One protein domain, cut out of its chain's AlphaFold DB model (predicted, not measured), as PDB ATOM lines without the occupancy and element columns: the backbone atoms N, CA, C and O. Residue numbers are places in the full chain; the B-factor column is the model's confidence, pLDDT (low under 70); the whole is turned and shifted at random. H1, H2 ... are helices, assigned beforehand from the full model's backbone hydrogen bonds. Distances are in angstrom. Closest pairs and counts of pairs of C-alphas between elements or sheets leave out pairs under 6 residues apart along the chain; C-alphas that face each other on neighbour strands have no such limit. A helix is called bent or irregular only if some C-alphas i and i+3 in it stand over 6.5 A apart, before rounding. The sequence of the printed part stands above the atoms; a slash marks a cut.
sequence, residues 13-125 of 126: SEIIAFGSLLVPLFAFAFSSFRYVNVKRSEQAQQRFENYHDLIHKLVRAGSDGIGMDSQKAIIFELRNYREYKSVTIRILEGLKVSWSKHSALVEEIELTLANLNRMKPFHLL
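Overview. This is residues 13 to 125 of the 126 residues of an uncharacterized protein of Aliivibrio finisterrensis (UniProt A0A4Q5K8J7). One very long helix, H1, reaches out of a small compact head, like a handle. The head is made by the last part of H1 and three shorter helices, H2, H3 and H4, which fold back and forth beside it; residues 13 to 46 of H1 stick out alone and make most of the length. The printed part has 113 residues, with four named helices in the order H1, H2, H3, H4 and no named strand, and the class is all helix. The whole is extended, with a radius of gyration of the C-alphas of 22.8 A and spans of 82 by 32 by 17 A.

Arrangement. H1, residues 13 to 64, and H2, residues 68 to 80, form a helical hairpin. H1 touches H2 with residues 51 to 61 alone, and the closest C-alphas, of Leu 58 and Gln 71, are 6.1 A apart. They run opposite ways at a tilt of 37 degrees, only just steep. H2 is the hub, touching three helices. It touches H3, residues 82 to 98, only at the corner by their link, and only just, with 3 pairs of C-alphas within 8 A, the closest being Leu 78 and Thr 88 at 7.0 A. H2 touches H4, residues 103 to 118, at a shallow tilt of 5 degrees, the same way; the closest C-alphas, of Phe 76 and Thr 112, are 5.8 A apart. H3 and H4 form a second helical hairpin at a shallow tilt of 31 degrees, and their closest C-alphas, of Lys 96 and Val 106, are 5.5 A apart. H1 and H3 are near each other, while H1 and H4 are apart. The four helices form an up and down bundle, each running against the one before it. Every O i to N i+4 pair is within hydrogen-bond range in H4, against 45 of 48 in H1, 7 of 9 in H2 and 10 of 13 in H3.

Along the chain. H1 begins at C-alpha 13 (56.362, -19.594, 59.440) and is 72.1 A long. It has a kink of 44 degrees near residue 58 and is irregular, C-alphas 59 and 62 being 7.5 A apart. H2 is 19.9 A long. H3 is 23.9 A long, with a kink of 39 degrees near residue 89, and is irregular, C-alphas 83 and 86 being 7.9 A apart. H4 is 22.8 A long and ends at C-alpha 118 (2.176, -46.866, 40.932).

Size, cuts and confidence. The C-alphas of Ser 13 and Lys 101, the two farthest apart, are 82.2 A apart. Without residues 13 to 46, which stand free, the body spans 39 by 25 by 17 A. The printed part has no cut, and the three links between helices are tight. The mean pLDDT of the printed part is 90.7, with residues 62 to 65 and 121 to 125 under 70.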
ATOM      1  N   SER A  13      56.880 -20.358  60.581       87.19
ATOM      2  CA  SER A  13      56.362 -19.594  59.440       87.19
ATOM      3  C   SER A  13      55.493 -20.433  58.507       87.19
ATOM      4  O   SER A  13      54.457 -19.955  58.052       87.19
ATOM      5  N   GLU A  14      55.873 -21.685  58.247       87.88
ATOM      6  CA  GLU A  14      55.074 -22.593  57.421       87.88
ATOM      7  C   GLU A  14      53.771 -22.957  58.133       87.88
ATOM      8  O   GLU A  14      52.709 -22.886  57.524       87.88
ATOM      9  N   ILE A  15      53.818 -23.244  59.440       87.69
ATOM     10  CA  ILE A  15      52.616 -23.506  60.249       87.69
ATOM     11  C   ILE A  15      51.658 -22.307  60.205       87.69
ATOM     12  O   ILE A  15      50.455 -22.491  60.023       87.69
ATOM     13  N   ILE A  16      52.177 -21.079  60.325       89.50
ATOM     14  CA  ILE A  16      51.370 -19.854  60.227       89.50
ATOM     15  C   ILE A  16      50.775 -19.702  58.823       89.50
ATOM     16  O   ILE A  16      49.585 -19.415  58.702       89.50
ATOM     17  N   ALA A  17      51.559 -19.933  57.766       90.81
ATOM     18  CA  ALA A  17      51.079 -19.853  56.389       90.81
ATOM     19  C   ALA A  17      49.958 -20.873  56.122       90.81
ATOM     20  O   ALA A  17      48.878 -20.494  55.662       90.81
ATOM     21  N   PHE A  18      50.155 -22.141  56.498       90.44
ATOM     22  CA  PHE A  18      49.123 -23.172  56.370       90.44
ATOM     23  C   PHE A  18      47.897 -22.860  57.225       90.44
ATOM     24  O   PHE A  18      46.780 -22.967  56.731       90.44
ATOM     25  N   GLY A  19      48.074 -22.407  58.467       90.75
ATOM     26  CA  GLY A  19      46.965 -21.983  59.322       90.75
ATOM     27  C   GLY A  19      46.153 -20.844  58.701       90.75
ATOM     28  O   GLY A  19      44.925 -20.922  58.651       90.75
ATOM     29  N   SER A  20      46.824 -19.828  58.149       93.56
ATOM     30  CA  SER A  20      46.175 -18.680  57.500       93.56
ATOM     31  C   SER A  20      45.358 -19.063  56.263       93.56
ATOM     32  O   SER A  20      44.363 -18.408  55.964       93.56
ATOM     33  N   LEU A  21      45.734 -20.148  55.580       93.94
ATOM     34  CA  LEU A  21      45.011 -20.676  54.427       93.94
ATOM     35  C   LEU A  21      43.885 -21.636  54.844       93.94
ATOM     36  O   LEU A  21      42.772 -21.564  54.324       93.94
ATOM     37  N   LEU A  22      44.154 -22.536  55.790       94.94
ATOM     38  CA  LEU A  22      43.231 -23.603  56.178       94.94
ATOM     39  C   LEU A  22      42.070 -23.102  57.039       94.94
ATOM     40  O   LEU A  22      40.958 -23.608  56.898       94.94
ATOM     41  N   VAL A  23      42.290 -22.100  57.897       95.00
ATOM     42  CA  VAL A  23      41.232 -21.560  58.767       95.00
ATOM     43  C   VAL A  23      40.078 -20.949  57.951       95.00
ATOM     44  O   VAL A  23      38.933 -21.352  58.180       95.00
ATOM     45  N   PRO A  24      40.312 -20.061  56.960       96.56
ATOM     46  CA  PRO A  24      39.242 -19.554  56.100       96.56
ATOM     47  C   PRO A  24      38.559 -20.647  55.277       96.56
ATOM     48  O   PRO A  24      37.337 -20.628  55.142       96.56
ATOM     49  N   LEU A  25      39.317 -21.621  54.759       95.94
ATOM     50  CA  LEU A  25      38.751 -22.737  53.993       95.94
ATOM     51  C   LEU A  25      37.810 -23.588  54.851       95.94
ATOM     52  O   LEU A  25      36.713 -23.934  54.409       95.94
ATOM     53  N   PHE A  26      38.198 -23.875  56.093       96.31
ATOM     54  CA  PHE A  26      37.356 -24.607  57.030       96.31
ATOM     55  C   PHE A  26      36.101 -23.811  57.407       96.31
ATOM     56  O   PHE A  26      34.993 -24.349  57.364       96.31
ATOM     57  N   ALA A  27      36.249 -22.518  57.714       96.44
ATOM     58  CA  ALA A  27      35.117 -21.642  58.009       96.44
ATOM     59  C   ALA A  27      34.131 -21.571  56.830       96.44
ATOM     60  O   ALA A  27      32.917 -21.679  57.021       96.44
ATOM     61  N   PHE A  28      34.646 -21.466  55.602       96.69
ATOM     62  CA  PHE A  28      33.840 -21.453  54.385       96.69
ATOM     63  C   PHE A  28      33.106 -22.781  54.156       96.69
ATOM     64  O   PHE A  28      31.904 -22.779  53.874       96.69
ATOM     65  N   ALA A  29      33.792 -23.916  54.326       95.81
ATOM     66  CA  ALA A  29      33.187 -25.241  54.208       95.81
ATOM     67  C   ALA A  29      32.071 -25.445  55.246       95.81
ATOM     68  O   ALA A  29      30.966 -25.869  54.897       95.81
ATOM     69  N   PHE A  30      32.321 -25.073  56.505       95.94
ATOM     70  CA  PHE A  30      31.330 -25.155  57.575       95.94
ATOM     71  C   PHE A  30      30.117 -24.258  57.304       95.94
ATOM     72  O   PHE A  30      28.976 -24.710  57.416       95.94
ATOM     73  N   SER A  31      30.348 -23.008  56.890       96.00
ATOM     74  CA  SER A  31      29.282 -22.067  56.531       96.00
ATOM     75  C   SER A  31      28.431 -22.596  55.376       96.00
ATOM     76  O   SER A  31      27.203 -22.597  55.454       96.00
ATOM     77  N   SER A  32      29.072 -23.129  54.334       95.56
ATOM     78  CA  SER A  32      28.383 -23.713  53.177       95.56
ATOM     79  C   SER A  32      27.525 -24.914  53.580       95.56
ATOM     80  O   SER A  32      26.358 -25.003  53.197       95.56
ATOM     81  N   PHE A  33      28.057 -25.807  54.419       95.19
ATOM     82  CA  PHE A  33      27.304 -26.948  54.945       95.19
ATOM     83  C   PHE A  33      26.098 -26.505  55.785       95.19
ATOM     84  O   PHE A  33      24.985 -27.008  55.605       95.19
ATOM     85  N   ARG A  34      26.290 -25.527  56.679       95.19
ATOM     86  CA  ARG A  34      25.212 -24.947  57.492       95.19
ATOM     87  C   ARG A  34      24.130 -24.318  56.619       95.19
ATOM     88  O   ARG A  34      22.957 -24.607  56.842       95.19
ATOM     89  N   TYR A  35      24.513 -23.532  55.616       95.00
ATOM     90  CA  TYR A  35      23.583 -22.903  54.683       95.00
ATOM     91  C   TYR A  35      22.738 -23.939  53.935       95.00
ATOM     92  O   TYR A  35      21.516 -23.823  53.906       95.00
ATOM     93  N   VAL A  36      23.358 -24.996  53.400       94.31
ATOM     94  CA  VAL A  36      22.628 -26.065  52.698       94.31
ATOM     95  C   VAL A  36      21.633 -26.765  53.626       94.31
ATOM     96  O   VAL A  36      20.501 -27.018  53.221       94.31
ATOM     97  N   ASN A  37      22.011 -27.053  54.873       90.50
ATOM     98  CA  ASN A  37      21.106 -27.703  55.825       90.50
ATOM     99  C   ASN A  37      19.931 -26.812  56.226       90.50
ATOM    100  O   ASN A  37      18.791 -27.275  56.225       90.50
ATOM    101  N   VAL A  38      20.190 -25.533  56.513       94.50
ATOM    102  CA  VAL A  38      19.129 -24.551  56.776       94.50
ATOM    103  C   VAL A  38      18.208 -24.458  55.566       94.50
ATOM    104  O   VAL A  38      16.994 -24.579  55.712       94.50
ATOM    105  N   LYS A  39      18.771 -24.372  54.355       94.50
ATOM    106  CA  LYS A  39      17.966 -24.243  53.144       94.50
ATOM    107  C   LYS A  39      17.095 -25.467  52.877       94.50
ATOM    108  O   LYS A  39      15.938 -25.324  52.489       94.50
ATOM    109  N   ARG A  40      17.620 -26.670  53.117       91.88
ATOM    110  CA  ARG A  40      16.846 -27.919  53.036       91.88
ATOM    111  C   ARG A  40      15.701 -27.940  54.045       91.88
ATOM    112  O   ARG A  40      14.604 -28.362  53.693       91.88
ATOM    113  N   SER A  41      15.944 -27.469  55.269       90.56
ATOM    114  CA  SER A  41      14.911 -27.359  56.302       90.56
ATOM    115  C   SER A  41      13.815 -26.369  55.904       90.56
ATOM    116  O   SER A  41      12.638 -26.695  56.019       90.56
ATOM    117  N   GLU A  42      14.182 -25.194  55.384       94.06
ATOM    118  CA  GLU A  42      13.220 -24.208  54.869       94.06
ATOM    119  C   GLU A  42      12.370 -24.788  53.738       94.06
ATOM    120  O   GLU A  42      11.153 -24.649  53.742       94.06
ATOM    121  N   GLN A  43      12.997 -25.475  52.779       93.06
ATOM    122  CA  GLN A  43      12.276 -26.112  51.677       93.06
ATOM    123  C   GLN A  43      11.315 -27.194  52.180       93.06
ATOM    124  O   GLN A  43      10.202 -27.298  51.674       93.06
ATOM    125  N   ALA A  44      11.719 -27.998  53.166       90.12
ATOM    126  CA  ALA A  44      10.840 -28.997  53.769       90.12
ATOM    127  C   ALA A  44       9.638 -28.346  54.473       90.12
ATOM    128  O   ALA A  44       8.512 -28.801  54.287       90.12
ATOM    129  N   GLN A  45       9.866 -27.253  55.207       93.38
ATOM    130  CA  GLN A  45       8.806 -26.493  55.867       93.38
ATOM    131  C   GLN A  45       7.833 -25.871  54.856       93.38
ATOM    132  O   GLN A  45       6.624 -26.021  54.996       93.38
ATOM    133  N   GLN A  46       8.343 -25.259  53.785       94.81
ATOM    134  CA  GLN A  46       7.509 -24.702  52.715       94.81
ATOM    135  C   GLN A  46       6.659 -25.779  52.035       94.81
ATOM    136  O   GLN A  46       5.478 -25.564  51.773       94.81
ATOM    137  N   ARG A  47       7.225 -26.968  51.772       94.38
ATOM    138  CA  ARG A  47       6.439 -28.090  51.231       94.38
ATOM    139  C   ARG A  47       5.358 -28.554  52.204       94.38
ATOM    140  O   ARG A  47       4.249 -28.836  51.760       94.38
ATOM    141  N   PHE A  48       5.667 -28.626  53.501       94.38
ATOM    142  CA  PHE A  48       4.688 -28.951  54.539       94.38
ATOM    143  C   PHE A  48       3.529 -27.945  54.525       94.38
ATOM    144  O   PHE A  48       2.373 -28.355  54.451       94.38
ATOM    145  N   GLU A  49       3.825 -26.646  54.546       96.44
ATOM    146  CA  GLU A  49       2.816 -25.580  54.565       96.44
ATOM    147  C   GLU A  49       1.944 -25.603  53.308       96.44
ATOM    148  O   GLU A  49       0.719 -25.638  53.414       96.44
ATOM    149  N   ASN A  50       2.561 -25.693  52.127       96.38
ATOM    150  CA  ASN A  50       1.845 -25.753  50.852       96.38
ATOM    151  C   ASN A  50       0.920 -26.974  50.764       96.38
ATOM    152  O   ASN A  50      -0.213 -26.855  50.305       96.38
ATOM    153  N   TYR A  51       1.371 -28.145  51.226       96.88
ATOM    154  CA  TYR A  51       0.529 -29.342  51.255       96.88
ATOM    155  C   TYR A  51      -0.717 -29.133  52.124       96.88
ATOM    156  O   TYR A  51      -1.833 -29.429  51.696       96.88
ATOM    157  N   HIS A  52      -0.541 -28.604  53.337       95.62
ATOM    158  CA  HIS A  52      -1.656 -28.385  54.258       95.62
ATOM    159  C   HIS A  52      -2.616 -27.308  53.751       95.62
ATOM    160  O   HIS A  52      -3.827 -27.465  53.907       95.62
ATOM    161  N   ASP A  53      -2.105 -26.266  53.097       95.25
ATOM    162  CA  ASP A  53      -2.920 -25.240  52.446       95.25
ATOM    163  C   ASP A  53      -3.747 -25.816  51.281       95.25
ATOM    164  O   ASP A  53      -4.948 -25.560  51.191       95.25
ATOM    165  N   LEU A  54      -3.161 -26.678  50.438       95.19
ATOM    166  CA  LEU A  54      -3.896 -27.380  49.376       95.19
ATOM    167  C   LEU A  54      -5.024 -28.253  49.940       95.19
ATOM    168  O   LEU A  54      -6.148 -28.201  49.439       95.19
ATOM    169  N   ILE A  55      -4.757 -29.025  50.997       94.38
ATOM    170  CA  ILE A  55      -5.781 -29.845  51.662       94.38
ATOM    171  C   ILE A  55      -6.879 -28.968  52.268       94.38
ATOM    172  O   ILE A  55      -8.064 -29.266  52.111       94.38
ATOM    173  N   HIS A  56      -6.507 -27.875  52.935       92.25
ATOM    174  CA  HIS A  56      -7.453 -26.940  53.539       92.25
ATOM    175  C   HIS A  56      -8.386 -26.326  52.492       92.25
ATOM    176  O   HIS A  56      -9.608 -26.398  52.650       92.25
ATOM    177  N   LYS A  57      -7.826 -25.845  51.375       92.06
ATOM    178  CA  LYS A  57      -8.579 -25.336  50.221       92.06
ATOM    179  C   LYS A  57      -9.496 -26.398  49.623       92.06
ATOM    180  O   LYS A  57     -10.657 -26.112  49.346       92.06
ATOM    181  N   LEU A  58      -9.011 -27.630  49.461       91.38
ATOM    182  CA  LEU A  58      -9.802 -28.721  48.888       91.38
ATOM    183  C   LEU A  58     -11.030 -29.056  49.745       91.38
ATOM    184  O   LEU A  58     -12.123 -29.235  49.213       91.38
ATOM    185  N   VAL A  59     -10.865 -29.111  51.070       83.62
ATOM    186  CA  VAL A  59     -11.949 -29.436  52.011       83.62
ATOM    187  C   VAL A  59     -12.949 -28.283  52.140       83.62
ATOM    188  O   VAL A  59     -14.153 -28.523  52.226       83.62
ATOM    189  N   ARG A  60     -12.479 -27.030  52.116       83.00
ATOM    190  CA  ARG A  60     -13.333 -25.831  52.205       83.00
ATOM    191  C   ARG A  60     -13.925 -25.377  50.883       83.00
ATOM    192  O   ARG A  60     -14.654 -24.393  50.834       83.00
ATOM    193  N   ALA A  61     -13.666 -26.097  49.805       72.06
ATOM    194  CA  ALA A  61     -14.079 -25.680  48.481       72.06
ATOM    195  C   ALA A  61     -15.587 -25.390  48.343       72.06
ATOM    196  O   ALA A  61     -15.980 -24.497  47.598       72.06
ATOM    197  N   GLY A  62     -16.421 -26.110  49.102       62.19
ATOM    198  CA  GLY A  62     -17.867 -25.883  49.153       62.19
ATOM    199  C   GLY A  62     -18.302 -24.623  49.916       62.19
ATOM    200  O   GLY A  62     -19.404 -24.143  49.670       62.19
ATOM    201  N   SER A  63     -17.472 -24.081  50.818       62.56
ATOM    202  CA  SER A  63     -17.742 -22.830  51.549       62.56
ATOM    203  C   SER A  63     -17.095 -21.612  50.898       62.56
ATOM    204  O   SER A  63     -17.682 -20.534  50.901       62.56
ATOM    205  N   ASP A  64     -15.906 -21.792  50.321       61.84
ATOM    206  CA  ASP A  64     -15.051 -20.686  49.874       61.84
ATOM    207  C   ASP A  64     -15.200 -20.397  48.367       61.84
ATOM    208  O   ASP A  64     -14.565 -19.490  47.836       61.84
ATOM    209  N   GLY A  65     -16.055 -21.153  47.665       65.88
ATOM    210  CA  GLY A  65     -16.444 -20.869  46.282       65.88
ATOM    211  C   GLY A  65     -15.342 -21.093  45.244       65.88
ATOM    212  O   GLY A  65     -15.399 -20.507  44.162       65.88
ATOM    213  N   ILE A  66     -14.334 -21.924  45.536       79.81
ATOM    214  CA  ILE A  66     -13.318 -22.258  44.531       79.81
ATOM    215  C   ILE A  66     -13.950 -23.079  43.401       79.81
ATOM    216  O   ILE A  66     -14.718 -24.014  43.636       79.81
ATOM    217  N   GLY A  67     -13.630 -22.716  42.160       86.00
ATOM    218  CA  GLY A  67     -14.179 -23.370  40.978       86.00
ATOM    219  C   GLY A  67     -13.755 -24.838  40.865       86.00
ATOM    220  O   GLY A  67     -12.688 -25.235  41.338       86.00
ATOM    221  N   MET A  68     -14.577 -25.635  40.179       89.19
ATOM    222  CA  MET A  68     -14.335 -27.069  39.980       89.19
ATOM    223  C   MET A  68     -12.966 -27.355  39.342       89.19
ATOM    224  O   MET A  68     -12.273 -28.277  39.763       89.19
ATOM    225  N   ASP A  69     -12.522 -26.529  38.390       91.56
ATOM    226  CA  ASP A  69     -11.205 -26.682  37.758       91.56
ATOM    227  C   ASP A  69     -10.051 -26.463  38.744       91.56
ATOM    228  O   ASP A  69      -9.039 -27.163  38.689       91.56
ATOM    229  N   SER A  70     -10.210 -25.545  39.704       91.88
ATOM    230  CA  SER A  70      -9.232 -25.351  40.778       91.88
ATOM    231  C   SER A  70      -9.186 -26.557  41.711       91.88
ATOM    232  O   SER A  70      -8.100 -26.978  42.099       91.88
ATOM    233  N   GLN A  71     -10.335 -27.161  42.032       93.56
ATOM    234  CA  GLN A  71     -10.369 -28.403  42.811       93.56
ATOM    235  C   GLN A  71      -9.656 -29.539  42.071       93.56
ATOM    236  O   GLN A  71      -8.851 -30.239  42.681       93.56
ATOM    237  N   LYS A  72      -9.889 -29.692  40.759       95.00
ATOM    238  CA  LYS A  72      -9.176 -30.677  39.931       95.00
ATOM    239  C   LYS A  72      -7.666 -30.447  39.955       95.00
ATOM    240  O   LYS A  72      -6.914 -31.383  40.205       95.00
ATOM    241  N   ALA A  73      -7.229 -29.203  39.764       95.94
ATOM    242  CA  ALA A  73      -5.814 -28.849  39.816       95.94
ATOM    243  C   ALA A  73      -5.192 -29.171  41.184       95.94
ATOM    244  O   ALA A  73      -4.100 -29.732  41.241       95.94
ATOM    245  N   ILE A  74      -5.903 -28.889  42.281       96.25
ATOM    246  CA  ILE A  74      -5.452 -29.251  43.629       96.25
ATOM    247  C   ILE A  74      -5.313 -30.771  43.760       96.25
ATOM    248  O   ILE A  74      -4.264 -31.241  44.192       96.25
ATOM    249  N   ILE A  75      -6.334 -31.545  43.371       96.62
ATOM    250  CA  ILE A  75      -6.314 -33.016  43.446       96.62
ATOM    251  C   ILE A  75      -5.112 -33.574  42.678       96.62
ATOM    252  O   ILE A  75      -4.350 -34.368  43.231       96.62
ATOM    253  N   PHE A  76      -4.901 -33.104  41.449       97.00
ATOM    254  CA  PHE A  76      -3.753 -33.466  40.626       97.00
ATOM    255  C   PHE A  76      -2.421 -33.154  41.321       97.00
ATOM    256  O   PHE A  76      -1.523 -33.997  41.343       97.00
ATOM    257  N   GLU A  77      -2.288 -31.969  41.918       96.88
ATOM    258  CA  GLU A  77      -1.048 -31.500  42.546       96.88
ATOM    259  C   GLU A  77      -0.661 -32.335  43.778       96.88
ATOM    260  O   GLU A  77       0.524 -32.556  44.041       96.88
ATOM    261  N   LEU A  78      -1.642 -32.893  44.500       96.69
ATOM    262  CA  LEU A  78      -1.392 -33.716  45.690       96.69
ATOM    263  C   LEU A  78      -0.506 -34.942  45.413       96.69
ATOM    264  O   LEU A  78       0.155 -35.434  46.333       96.69
ATOM    265  N   ARG A  79      -0.434 -35.433  44.167       94.75
ATOM    266  CA  ARG A  79       0.443 -36.564  43.815       94.75
ATOM    267  C   ARG A  79       1.935 -36.241  43.893       94.75
ATOM    268  O   ARG A  79       2.742 -37.157  44.029       94.75
ATOM    269  N   ASN A  80       2.307 -34.962  43.828       94.81
ATOM    270  CA  ASN A  80       3.707 -34.531  43.846       94.81
ATOM    271  C   ASN A  80       4.334 -34.647  45.248       94.81
ATOM    272  O   ASN A  80       5.556 -34.681  45.391       94.81
ATOM    273  N   TYR A  81       3.501 -34.788  46.280       94.31
ATOM    274  CA  TYR A  81       3.901 -34.865  47.678       94.31
ATOM    275  C   TYR A  81       4.101 -36.316  48.139       94.31
ATOM    276  O   TYR A  81       3.265 -36.921  48.818       94.31
ATOM    277  N   ARG A  82       5.233 -36.902  47.744       90.94
ATOM    278  CA  ARG A  82       5.547 -38.329  47.942       90.94
ATOM    279  C   ARG A  82       5.629 -38.733  49.413       90.94
ATOM    280  O   ARG A  82       5.245 -39.852  49.755       90.94
ATOM    281  N   GLU A  83       6.106 -37.839  50.269       90.25
ATOM    282  CA  GLU A  83       6.174 -38.013  51.722       90.25
ATOM    283  C   GLU A  83       4.783 -38.165  52.360       90.25
ATOM    284  O   GLU A  83       4.630 -38.897  53.336       90.25
ATOM    285  N   TYR A  84       3.753 -37.565  51.753       94.12
ATOM    286  CA  TYR A  84       2.365 -37.631  52.211       94.12
ATOM    287  C   TYR A  84       1.531 -38.669  51.453       94.12
ATOM    288  O   TYR A  84       0.341 -38.808  51.722       94.12
ATOM    289  N   LYS A  85       2.133 -39.457  50.548       93.81
ATOM    290  CA  LYS A  85       1.420 -40.416  49.683       93.81
ATOM    291  C   LYS A  85       0.374 -41.247  50.437       93.81
ATOM    292  O   LYS A  85      -0.759 -41.360  49.982       93.81
ATOM    293  N   SER A  86       0.746 -41.848  51.568       93.81
ATOM    294  CA  SER A  86      -0.138 -42.771  52.292       93.81
ATOM    295  C   SER A  86      -1.375 -42.079  52.866       93.81
ATOM    296  O   SER A  86      -2.456 -42.661  52.846       93.81
ATOM    297  N   VAL A  87      -1.236 -40.852  53.376       94.81
ATOM    298  CA  VAL A  87      -2.363 -40.072  53.900       94.81
ATOM    299  C   VAL A  87      -3.183 -39.462  52.770       94.81
ATOM    300  O   VAL A  87      -4.407 -39.537  52.821       94.81
ATOM    301  N   THR A  88      -2.533 -38.977  51.709       96.44
ATOM    302  CA  THR A  88      -3.205 -38.472  50.508       96.44
ATOM    303  C   THR A  88      -4.123 -39.529  49.901       96.44
ATOM    304  O   THR A  88      -5.267 -39.215  49.596       96.44
ATOM    305  N   ILE A  89      -3.679 -40.788  49.794       96.75
ATOM    306  CA  ILE A  89      -4.529 -41.890  49.309       96.75
ATOM    307  C   ILE A  89      -5.807 -42.006  50.147       96.75
ATOM    308  O   ILE A  89      -6.897 -41.951  49.589       96.75
ATOM    309  N   ARG A  90      -5.689 -42.076  51.480       95.94
ATOM    310  CA  ARG A  90      -6.855 -42.210  52.373       95.94
ATOM    311  C   ARG A  90      -7.815 -41.024  52.267       95.94
ATOM    312  O   ARG A  90      -9.027 -41.213  52.287       95.94
ATOM    313  N   ILE A  91      -7.278 -39.806  52.160       95.50
ATOM    314  CA  ILE A  91      -8.086 -38.589  51.986       95.50
ATOM    315  C   ILE A  91      -8.861 -38.664  50.670       95.50
ATOM    316  O   ILE A  91     -10.077 -38.488  50.660       95.50
ATOM    317  N   LEU A  92      -8.171 -38.956  49.567       96.19
ATOM    318  CA  LEU A  92      -8.770 -39.024  48.237       96.19
ATOM    319  C   LEU A  92      -9.804 -40.153  48.123       96.19
ATOM    320  O   LEU A  92     -10.853 -39.949  47.522       96.19
ATOM    321  N   GLU A  93      -9.571 -41.307  48.749       96.62
ATOM    322  CA  GLU A  93     -10.558 -42.392  48.836       96.62
ATOM    323  C   GLU A  93     -11.837 -41.948  49.562       96.62
ATOM    324  O   GLU A  93     -12.942 -42.195  49.073       96.62
ATOM    325  N   GLY A  94     -11.708 -41.234  50.686       94.69
ATOM    326  CA  GLY A  94     -12.853 -40.675  51.411       94.69
ATOM    327  C   GLY A  94     -13.605 -39.599  50.617       94.69
ATOM    328  O   GLY A  94     -14.841 -39.592  50.582       94.69
ATOM    329  N   LEU A  95     -12.872 -38.717  49.928       93.44
ATOM    330  CA  LEU A  95     -13.460 -37.700  49.052       93.44
ATOM    331  C   LEU A  95     -14.177 -38.329  47.859       93.44
ATOM    332  O   LEU A  95     -15.255 -37.867  47.503       93.44
ATOM    333  N   LYS A  96     -13.652 -39.423  47.298       94.62
ATOM    334  CA  LYS A  96     -14.296 -40.145  46.194       94.62
ATOM    335  C   LYS A  96     -15.714 -40.590  46.545       94.62
ATOM    336  O   LYS A  96     -16.632 -40.442  45.744       94.62
ATOM    337  N   VAL A  97     -15.894 -41.117  47.757       94.50
ATOM    338  CA  VAL A  97     -17.209 -41.537  48.264       94.50
ATOM    339  C   VAL A  97     -18.100 -40.318  48.509       94.50
ATOM    340  O   VAL A  97     -19.240 -40.268  48.039       94.50
ATOM    341  N   SER A  98     -17.560 -39.310  49.198       90.94
ATOM    342  CA  SER A  98     -18.295 -38.101  49.594       90.94
ATOM    343  C   SER A  98     -18.759 -37.269  48.393       90.94
ATOM    344  O   SER A  98     -19.831 -36.670  48.428       90.94
ATOM    345  N   TRP A  99     -17.974 -37.248  47.315       91.12
ATOM    346  CA  TRP A  99     -18.212 -36.461  46.104       91.12
ATOM    347  C   TRP A  99     -18.673 -37.311  44.921       91.12
ATOM    348  O   TRP A  99     -18.565 -36.883  43.778       91.12
ATOM    349  N   SER A 100     -19.250 -38.485  45.182       91.56
ATOM    350  CA  SER A 100     -19.751 -39.421  44.160       91.56
ATOM    351  C   SER A 100     -20.691 -38.800  43.113       91.56
ATOM    352  O   SER A 100     -20.788 -39.302  41.998       91.56
ATOM    353  N   LYS A 101     -21.361 -37.686  43.437       91.06
ATOM    354  CA  LYS A 101     -22.238 -36.936  42.519       91.06
ATOM    355  C   LYS A 101     -21.493 -35.975  41.578       91.06
ATOM    356  O   LYS A 101     -22.097 -35.466  40.638       91.06
ATOM    357  N   HIS A 102     -20.207 -35.723  41.809       90.19
ATOM    358  CA  HIS A 102     -19.360 -34.829  41.021       90.19
ATOM    359  C   HIS A 102     -18.421 -35.650  40.131       90.19
ATOM    360  O   HIS A 102     -17.234 -35.793  40.430       90.19
ATOM    361  N   SER A 103     -18.950 -36.197  39.033       90.75
ATOM    362  CA  SER A 103     -18.230 -37.141  38.160       90.75
ATOM    363  C   SER A 103     -16.852 -36.640  37.712       90.75
ATOM    364  O   SER A 103     -15.887 -37.393  37.775       90.75
ATOM    365  N   ALA A 104     -16.731 -35.358  37.354       91.69
ATOM    366  CA  ALA A 104     -15.465 -34.759  36.922       91.69
ATOM    367  C   ALA A 104     -14.394 -34.688  38.031       91.69
ATOM    368  O   ALA A 104     -13.201 -34.763  37.740       91.69
ATOM    369  N   LEU A 105     -14.798 -34.535  39.299       93.12
ATOM    370  CA  LEU A 105     -13.874 -34.557  40.439       93.12
ATOM    371  C   LEU A 105     -13.490 -35.988  40.799       93.12
ATOM    372  O   LEU A 105     -12.328 -36.260  41.086       93.12
ATOM    373  N   VAL A 106     -14.459 -36.904  40.760       95.88
ATOM    374  CA  VAL A 106     -14.229 -38.334  40.992       95.88
ATOM    375  C   VAL A 106     -13.235 -38.893  39.976       95.88
ATOM    376  O   VAL A 106     -12.308 -39.592  40.370       95.88
ATOM    377  N   GLU A 107     -13.372 -38.535  38.700       96.88
ATOM    378  CA  GLU A 107     -12.426 -38.921  37.649       96.88
ATOM    379  C   GLU A 107     -10.996 -38.462  37.975       96.88
ATOM    380  O   GLU A 107     -10.063 -39.266  37.964       96.88
ATOM    381  N   GLU A 108     -10.816 -37.191  38.350       97.44
ATOM    382  CA  GLU A 108      -9.495 -36.659  38.709       97.44
ATOM    383  C   GLU A 108      -8.907 -37.350  39.951       97.44
ATOM    384  O   GLU A 108      -7.709 -37.647  40.010       97.44
ATOM    385  N   ILE A 109      -9.755 -37.660  40.937       97.19
ATOM    386  CA  ILE A 109      -9.368 -38.437  42.119       97.19
ATOM    387  C   ILE A 109      -8.849 -39.815  41.702       97.19
ATOM    388  O   ILE A 109      -7.799 -40.243  42.183       97.19
ATOM    389  N   GLU A 110      -9.545 -40.514  40.808       97.69
ATOM    390  CA  GLU A 110      -9.144 -41.851  40.365       97.69
ATOM    391  C   GLU A 110      -7.838 -41.838  39.569       97.69
ATOM    392  O   GLU A 110      -6.963 -42.674  39.820       97.69
ATOM    393  N   LEU A 111      -7.647 -40.852  38.687       97.56
ATOM    394  CA  LEU A 111      -6.384 -40.646  37.972       97.56
ATOM    395  C   LEU A 111      -5.221 -40.404  38.942       97.56
ATOM    396  O   LEU A 111      -4.138 -40.990  38.807       97.56
ATOM    397  N   THR A 112      -5.456 -39.579  39.959       97.50
ATOM    398  CA  THR A 112      -4.462 -39.242  40.980       97.50
ATOM    399  C   THR A 112      -4.132 -40.448  41.859       97.50
ATOM    400  O   THR A 112      -2.957 -40.752  42.073       97.50
ATOM    401  N   LEU A 113      -5.138 -41.205  42.306       97.25
ATOM    402  CA  LEU A 113      -4.954 -42.445  43.067       97.25
ATOM    403  C   LEU A 113      -4.182 -43.496  42.263       97.25
ATOM    404  O   LEU A 113      -3.260 -44.119  42.791       97.25
ATOM    405  N   ALA A 114      -4.500 -43.670  40.978       96.62
ATOM    406  CA  ALA A 114      -3.779 -44.589  40.102       96.62
ATOM    407  C   ALA A 114      -2.295 -44.209  39.981       96.62
ATOM    408  O   ALA A 114      -1.422 -45.081  40.044       96.62
ATOM    409  N   ASN A 115      -1.989 -42.914  39.857       96.00
ATOM    410  CA  ASN A 115      -0.615 -42.419  39.834       96.00
ATOM    411  C   ASN A 115       0.110 -42.678  41.167       96.00
ATOM    412  O   ASN A 115       1.194 -43.267  41.182       96.00
ATOM    413  N   LEU A 116      -0.523 -42.311  42.285       94.44
ATOM    414  CA  LEU A 116       0.013 -42.523  43.628       94.44
ATOM    415  C   LEU A 116       0.312 -44.001  43.878       94.44
ATOM    416  O   LEU A 116       1.402 -44.329  44.341       94.44
ATOM    417  N   ASN A 117      -0.601 -44.905  43.524       92.25
ATOM    418  CA  ASN A 117      -0.441 -46.343  43.737       92.25
ATOM    419  C   ASN A 117       0.711 -46.955  42.930       92.25
ATOM    420  O   ASN A 117       1.387 -47.847  43.438       92.25
ATOM    421  N   ARG A 118       1.019 -46.427  41.737       90.88
ATOM    422  CA  ARG A 118       2.176 -46.866  40.932       90.88
ATOM    423  C   ARG A 118       3.526 -46.444  41.516       90.88
ATOM    424  O   ARG A 118       4.540 -47.075  41.228       90.88
ATOM    425  N   MET A 119       3.576 -45.384  42.325       84.44
ATOM    426  CA  MET A 119       4.837 -44.904  42.898       84.44
ATOM    427  C   MET A 119       5.357 -45.817  44.012       84.44
ATOM    428  O   MET A 119       4.612 -46.222  44.902       84.44
ATOM    429  N   LYS A 120       6.669 -46.076  44.051       75.88
ATOM    430  CA  LYS A 120       7.281 -46.751  45.205       75.88
ATOM    431  C   LYS A 120       7.181 -45.860  46.453       75.88
ATOM    432  O   LYS A 120       7.374 -44.643  46.334       75.88
ATOM    433  N   PRO A 121       6.865 -46.428  47.630       67.81
ATOM    434  CA  PRO A 121       6.792 -45.650  48.856       67.81
ATOM    435  C   PRO A 121       8.129 -44.963  49.157       67.81
ATOM    436  O   PRO A 121       9.197 -45.539  48.957       67.81
ATOM    437  N   PHE A 122       8.055 -43.714  49.624       65.94
ATOM    438  CA  PHE A 122       9.225 -42.855  49.834       65.94
ATOM    439  C   PHE A 122      10.242 -43.448  50.828       65.94
ATOM    440  O   PHE A 122      11.439 -43.323  50.607       65.94
ATOM    441  N   HIS A 123       9.780 -44.183  51.846       64.31
ATOM    442  CA  HIS A 123      10.626 -44.821  52.866       64.31
ATOM    443  C   HIS A 123      11.507 -45.979  52.354       64.31
ATOM    444  O   HIS A 123      12.270 -46.536  53.129       64.31
ATOM    445  N   LEU A 124      11.403 -46.364  51.074       56.41
ATOM    446  CA  LEU A 124      12.258 -47.388  50.450       56.41
ATOM    447  C   LEU A 124      13.390 -46.794  49.589       56.41
ATOM    448  O   LEU A 124      14.027 -47.529  48.838       56.41
ATOM    449  N   LEU A 125      13.592 -45.471  49.613       53.88
ATOM    450  CA  LEU A 125      14.527 -44.758  48.725       53.88
ATOM    451  C   LEU A 125      15.544 -43.871  49.467       53.88
ATOM    452  O   LEU A 125      16.263 -43.111  48.820       53.88
TER     453      LEU A 125